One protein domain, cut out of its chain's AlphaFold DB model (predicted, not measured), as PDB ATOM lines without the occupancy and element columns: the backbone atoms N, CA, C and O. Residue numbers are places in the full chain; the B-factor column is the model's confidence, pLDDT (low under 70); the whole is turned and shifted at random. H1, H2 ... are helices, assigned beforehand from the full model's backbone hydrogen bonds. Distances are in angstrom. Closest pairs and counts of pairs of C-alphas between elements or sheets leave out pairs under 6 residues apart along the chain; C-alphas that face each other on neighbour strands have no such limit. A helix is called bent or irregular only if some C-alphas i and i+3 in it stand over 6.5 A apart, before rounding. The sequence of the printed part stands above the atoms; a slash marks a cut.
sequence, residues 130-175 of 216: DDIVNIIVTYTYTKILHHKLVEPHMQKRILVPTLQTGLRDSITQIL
ATOM      1  N   ASP A 130     -66.544  35.844  60.585       95.44
ATOM      2  CA  ASP A 130     -67.327  36.946  61.149       95.44
ATOM      3  C   ASP A 130     -67.302  38.192  60.255       95.44
ATOM      4  O   ASP A 130     -68.296  38.905  60.158       95.44
ATOM      5  N   ASP A 131     -66.209  38.428  59.528       96.94
ATOM      6  CA  ASP A 131     -66.114  39.522  58.558       96.94
ATOM      7  C   ASP A 131     -67.147  39.379  57.432       96.94
ATOM      8  O   ASP A 131     -67.827  40.346  57.084       96.94
ATOM      9  N   ILE A 132     -67.314  38.169  56.887       97.31
ATOM     10  CA  ILE A 132     -68.319  37.885  55.852       97.31
ATOM     11  C   ILE A 132     -69.724  38.078  56.427       97.31
ATOM     12  O   ILE A 132     -70.566  38.720  55.792       97.31
ATOM     13  N   VAL A 133     -69.977  37.580  57.639       97.00
ATOM     14  CA  VAL A 133     -71.266  37.760  58.323       97.00
ATOM     15  C   VAL A 133     -71.559  39.245  58.542       97.00
ATOM     16  O   VAL A 133     -72.645  39.720  58.207       97.00
ATOM     17  N   ASN A 134     -70.579  40.013  59.015       97.00
ATOM     18  CA  ASN A 134     -70.702  41.449  59.254       97.00
ATOM     19  C   ASN A 134     -70.981  42.227  57.965       97.00
ATOM     20  O   ASN A 134     -71.817  43.138  57.960       97.00
ATOM     21  N   ILE A 135     -70.344  41.849  56.855       97.50
ATOM     22  CA  ILE A 135     -70.633  42.408  55.529       97.50
ATOM     23  C   ILE A 135     -72.097  42.144  55.161       97.50
ATOM     24  O   ILE A 135     -72.817  43.079  54.796       97.50
ATOM     25  N   ILE A 136     -72.570  40.903  55.307       97.00
ATOM     26  CA  ILE A 136     -73.958  40.532  54.997       97.00
ATOM     27  C   ILE A 136     -74.938  41.348  55.843       97.00
ATOM     28  O   ILE A 136     -75.868  41.950  55.297       97.00
ATOM     29  N   VAL A 137     -74.724  41.415  57.159       97.56
ATOM     30  CA  VAL A 137     -75.577  42.170  58.088       97.56
ATOM     31  C   VAL A 137     -75.621  43.647  57.706       97.56
ATOM     32  O   VAL A 137     -76.705  44.217  57.569       97.56
ATOM     33  N   THR A 138     -74.462  44.256  57.455       97.06
ATOM     34  CA  THR A 138     -74.349  45.680  57.113       97.06
ATOM     35  C   THR A 138     -75.110  46.010  55.829       97.06
ATOM     36  O   THR A 138     -75.938  46.928  55.808       97.06
ATOM     37  N   TYR A 139     -74.894  45.250  54.753       96.31
ATOM     38  CA  TYR A 139     -75.577  45.497  53.481       96.31
ATOM     39  C   TYR A 139     -77.073  45.168  53.531       96.31
ATOM     40  O   TYR A 139     -77.883  45.849  52.902       96.31
ATOM     41  N   THR A 140     -77.471  44.178  54.326       96.88
ATOM     42  CA  THR A 140     -78.887  43.839  54.508       96.88
ATOM     43  C   THR A 140     -79.607  44.943  55.271       96.88
ATOM     44  O   THR A 140     -80.655  45.424  54.836       96.88
ATOM     45  N   TYR A 141     -79.021  45.410  56.371       95.62
ATOM     46  CA  TYR A 141     -79.592  46.471  57.188       95.62
ATOM     47  C   TYR A 141     -79.683  47.792  56.420       95.62
ATOM     48  O   TYR A 141     -80.744  48.416  56.384       95.62
ATOM     49  N   THR A 142     -78.613  48.192  55.730       93.69
ATOM     50  CA  THR A 142     -78.619  49.401  54.891       93.69
ATOM     51  C   THR A 142     -79.659  49.319  53.775       93.69
ATOM     52  O   THR A 142     -80.368  50.298  53.542       93.69
ATOM     53  N   LYS A 143     -79.841  48.153  53.143       92.62
ATOM     54  CA  LYS A 143     -80.904  47.938  52.151       92.62
ATOM     55  C   LYS A 143     -82.301  48.083  52.759       92.62
ATOM     56  O   LYS A 143     -83.159  48.743  52.170       92.62
ATOM     57  N   ILE A 144     -82.526  47.517  53.945       94.25
ATOM     58  CA  ILE A 144     -83.791  47.662  54.678       94.25
ATOM     59  C   ILE A 144     -84.060  49.137  54.999       94.25
ATOM     60  O   ILE A 144     -85.168  49.618  54.756       94.25
ATOM     61  N   LEU A 145     -83.065  49.866  55.513       93.94
ATOM     62  CA  LEU A 145     -83.192  51.293  55.815       93.94
ATOM     63  C   LEU A 145     -83.469  52.120  54.559       93.94
ATOM     64  O   LEU A 145     -84.348  52.984  54.578       93.94
ATOM     65  N   HIS A 146     -82.759  51.841  53.465       91.62
ATOM     66  CA  HIS A 146     -82.957  52.530  52.197       91.62
ATOM     67  C   HIS A 146     -84.411  52.407  51.729       91.62
ATOM     68  O   HIS A 146     -85.068  53.417  51.486       91.62
ATOM     69  N   HIS A 147     -84.943  51.186  51.692       90.75
ATOM     70  CA  HIS A 147     -86.313  50.932  51.252       90.75
ATOM     71  C   HIS A 147     -87.369  51.508  52.215       90.75
ATOM     72  O   HIS A 147     -88.371  52.075  51.784       90.75
ATOM     73  N   LYS A 148     -87.173  51.386  53.537       93.50
ATOM     74  CA  LYS A 148     -88.182  51.811  54.527       93.50
ATOM     75  C   LYS A 148     -88.221  53.317  54.774       93.50
ATOM     76  O   LYS A 148     -89.289  53.847  55.069       93.50
ATOM     77  N   LEU A 149     -87.076  53.993  54.721       93.81
ATOM     78  CA  LEU A 149     -86.949  55.387  55.165       93.81
ATOM     79  C   LEU A 149     -86.578  56.320  54.014       93.81
ATOM     80  O   LEU A 149     -87.208  57.362  53.836       93.81
ATOM     81  N   VAL A 150     -85.560  55.955  53.234       91.81
ATOM     82  CA  VAL A 150     -84.939  56.859  52.256       91.81
ATOM     83  C   VAL A 150     -85.770  56.957  50.980       91.81
ATOM     84  O   VAL A 150     -86.079  58.060  50.537       91.81
ATOM     85  N   GLU A 151     -86.187  55.824  50.424       91.62
ATOM     86  CA  GLU A 151     -86.978  55.745  49.197       91.62
ATOM     87  C   GLU A 151     -88.317  56.509  49.275       91.62
ATOM     88  O   GLU A 151     -88.528  57.405  48.450       91.62
ATOM     89  N   PRO A 152     -89.202  56.283  50.271       93.44
ATOM     90  CA  PRO A 152     -90.453  57.039  50.366       93.44
ATOM     91  C   PRO A 152     -90.213  58.533  50.613       93.44
ATOM     92  O   PRO A 152     -90.987  59.380  50.158       93.44
ATOM     93  N   HIS A 153     -89.136  58.888  51.318       94.06
ATOM     94  CA  HIS A 153     -88.758  60.281  51.521       94.06
ATOM     95  C   HIS A 153     -88.294  60.940  50.209       94.06
ATOM     96  O   HIS A 153     -88.732  62.043  49.882       94.06
ATOM     97  N   MET A 154     -87.462  60.255  49.421       93.75
ATOM     98  CA  MET A 154     -87.000  60.707  48.105       93.75
ATOM     99  C   MET A 154     -88.159  60.884  47.116       93.75
ATOM    100  O   MET A 154     -88.245  61.922  46.458       93.75
ATOM    101  N   GLN A 155     -89.093  59.928  47.076       93.19
ATOM    102  CA  GLN A 155     -90.298  60.003  46.246       93.19
ATOM    103  C   GLN A 155     -91.151  61.234  46.585       93.19
ATOM    104  O   GLN A 155     -91.561  61.968  45.688       93.19
ATOM    105  N   LYS A 156     -91.360  61.523  47.879       93.88
ATOM    106  CA  LYS A 156     -92.077  62.733  48.322       93.88
ATOM    107  C   LYS A 156     -91.345  64.015  47.927       93.88
ATOM    108  O   LYS A 156     -91.984  64.984  47.524       93.88
ATOM    109  N   ARG A 157     -90.012  64.032  48.016       94.38
ATOM    110  CA  ARG A 157     -89.208  65.226  47.717       94.38
ATOM    111  C   ARG A 157     -89.279  65.640  46.249       94.38
ATOM    112  O   ARG A 157     -89.314  66.834  45.970       94.38
ATOM    113  N   ILE A 158     -89.353  64.680  45.324       93.06
ATOM    114  CA  ILE A 158     -89.499  64.957  43.884       93.06
ATOM    115  C   ILE A 158     -90.799  65.720  43.581       93.06
ATOM    116  O   ILE A 158     -90.842  66.505  42.636       93.06
ATOM    117  N   LEU A 159     -91.853  65.561  44.383       92.56
ATOM    118  CA  LEU A 159     -93.126  66.251  44.149       92.56
ATOM    119  C   LEU A 159     -93.062  67.763  44.429       92.56
ATOM    120  O   LEU A 159     -93.913  68.507  43.951       92.56
ATOM    121  N   VAL A 160     -92.060  68.243  45.175       94.31
ATOM    122  CA  VAL A 160     -91.929  69.663  45.538       94.31
ATOM    123  C   VAL A 160     -91.502  70.469  44.310       94.31
ATOM    124  O   VAL A 160     -90.386  70.255  43.852       94.31
ATOM    125  N   PRO A 161     -92.303  71.414  43.774       90.31
ATOM    126  CA  PRO A 161     -92.040  72.082  42.489       90.31
ATOM    127  C   PRO A 161     -90.764  72.939  42.481       90.31
ATOM    128  O   PRO A 161     -90.094  73.032  41.457       90.31
ATOM    129  N   THR A 162     -90.366  73.479  43.630       94.19
ATOM    130  CA  THR A 162     -89.183  74.340  43.788       94.19
ATOM    131  C   THR A 162     -87.860  73.578  43.919       94.19
ATOM    132  O   THR A 162     -86.810  74.197  44.088       94.19
ATOM    133  N   LEU A 163     -87.873  72.241  43.859       93.25
ATOM    134  CA  LEU A 163     -86.654  71.440  43.950       93.25
ATOM    135  C   LEU A 163     -85.747  71.685  42.731       93.25
ATOM    136  O   LEU A 163     -86.206  71.604  41.589       93.25
ATOM    137  N   GLN A 164     -84.461  71.944  42.984       96.50
ATOM    138  CA  GLN A 164     -83.451  72.176  41.947       96.50
ATOM    139  C   GLN A 164     -83.358  70.997  40.971       96.50
ATOM    140  O   GLN A 164     -83.328  69.839  41.392       96.50
ATOM    141  N   THR A 165     -83.244  71.297  39.678       92.88
ATOM    142  CA  THR A 165     -83.233  70.295  38.601       92.88
ATOM    143  C   THR A 165     -82.126  69.255  38.776       92.88
ATOM    144  O   THR A 165     -82.427  68.070  38.806       92.88
ATOM    145  N   GLY A 166     -80.881  69.663  39.052       94.62
ATOM    146  CA  GLY A 166     -79.778  68.706  39.242       94.62
ATOM    147  C   GLY A 166     -79.989  67.731  40.412       94.62
ATOM    148  O   GLY A 166     -79.607  66.561  40.334       94.62
ATOM    149  N   LEU A 167     -80.663  68.174  41.482       94.19
ATOM    150  CA  LEU A 167     -81.038  67.295  42.593       94.19
ATOM    151  C   LEU A 167     -82.178  66.349  42.206       94.19
ATOM    152  O   LEU A 167     -82.144  65.183  42.589       94.19
ATOM    153  N   ARG A 168     -83.175  66.820  41.444       94.31
ATOM    154  CA  ARG A 168     -84.244  65.955  40.914       94.31
ATOM    155  C   ARG A 168     -83.671  64.846  40.048       94.31
ATOM    156  O   ARG A 168     -84.052  63.694  40.239       94.31
ATOM    157  N   ASP A 169     -82.758  65.189  39.148       93.38
ATOM    158  CA  ASP A 169     -82.141  64.237  38.225       93.38
ATOM    159  C   ASP A 169     -81.349  63.181  39.000       93.38
ATOM    160  O   ASP A 169     -81.544  61.987  38.784       93.38
ATOM    161  N   SER A 170     -80.567  63.608  39.997       93.50
ATOM    162  CA  SER A 170     -79.821  62.704  40.882       93.50
ATOM    163  C   SER A 170     -80.738  61.737  41.640       93.50
ATOM    164  O   SER A 170     -80.501  60.531  41.651       93.50
ATOM    165  N   ILE A 171     -81.815  62.237  42.260       93.25
ATOM    166  CA  ILE A 171     -82.765  61.385  42.995       93.25
ATOM    167  C   ILE A 171     -83.467  60.417  42.034       93.25
ATOM    168  O   ILE A 171     -83.622  59.237  42.342       93.25
ATOM    169  N   THR A 172     -83.866  60.895  40.857       91.06
ATOM    170  CA  THR A 172     -84.539  60.076  39.842       91.06
ATOM    171  C   THR A 172     -83.618  58.973  39.325       91.06
ATOM    172  O   THR A 172     -84.062  57.842  39.148       91.06
ATOM    173  N   GLN A 173     -82.328  59.267  39.145       91.81
ATOM    174  CA  GLN A 173     -81.322  58.272  38.789       91.81
ATOM    175  C   GLN A 173     -81.178  57.208  39.883       91.81
ATOM    176  O   GLN A 173     -81.237  56.025  39.568       91.81
ATOM    177  N   ILE A 174     -81.060  57.615  41.154       90.38
ATOM    178  CA  ILE A 174     -80.948  56.698  42.303       90.38
ATOM    179  C   ILE A 174     -82.158  55.753  42.380       90.38
ATOM    180  O   ILE A 174     -81.984  54.548  42.552       90.38
ATOM    181  N   LEU A 175     -83.376  56.277  42.201       87.38
ATOM    182  CA  LEU A 175     -84.606  55.477  42.236       87.38
ATOM    183  C   LEU A 175     -84.752  54.526  41.032       87.38
ATOM    184  O   LEU A 175     -85.372  53.474  41.164       87.38
TER     185      LEU A 175
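AT A GLANCE: This is residues 130 to 175 of the 216 residues of the protein "uncharacterized protein LOC113509785" of Galleria mellonella (UniProt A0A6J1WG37). A long bent helix, H1, makes a hook with the short helix H2, which folds back beside H1b, the second arm of H1, as a lopsided helical hairpin. The first arm, H1a, makes most of the length, and its residues 130 to 145 stick out from the hairpin. The printed part has 46 residues with two named helices, H1 then H2 along the chain, and no named strand; the class is all helix. It is only just extended, close to loose, with a radius of gyration of the C-alphas of 14.4 A and spans of 47 by 18 by 11 A.

HOW THE PARTS SIT: H1, residues 130 to 158, was assigned as one helix by its hydrogen bonds, but it is bent: C-alphas 148 and 151 are 6.7 A apart. Its arms are H1a, residues 130 to 148, and H1b, residues 151 to 158; residues 149 and 150 belong to neither. The arms are near each other, with 5 pairs of C-alphas within 10 A, and their lines stand at a steep tilt of 42 degrees. H1b touches H2, residues 165 to 175; their closest C-alphas, those of Ile 158 and Arg 168, are 6.1 A apart. These two form a helical hairpin, at a shallow tilt of 25 degrees, opposite ways. H1a and H2 are apart. In H1a, H1b and H2 every O i to N i+4 pair is within hydrogen-bond range.

IN THESE COORDINATES: H1a begins at C-alpha 130, (-67.327, 36.946, 61.149), and measures 26.5 A from first to last C-alpha. H1b, residues 151 to 158, measures 10.9 A and begins at C-alpha 151, (-86.978, 55.745, 49.197). H2, residues 165 to 175, measures 15.3 A and ends at C-alpha 175, (-84.606, 55.477, 42.236).

THE WHOLE: The two C-alphas farthest apart, those of Asp 130 and Pro 161, are 46.8 A apart. The link from H1 to H2 is short, with 6 residues, and residues 161 to 166 stand free. The printed part has no cut. The mean pLDDT of the printed part is 94.0, and no printed residue is under 70.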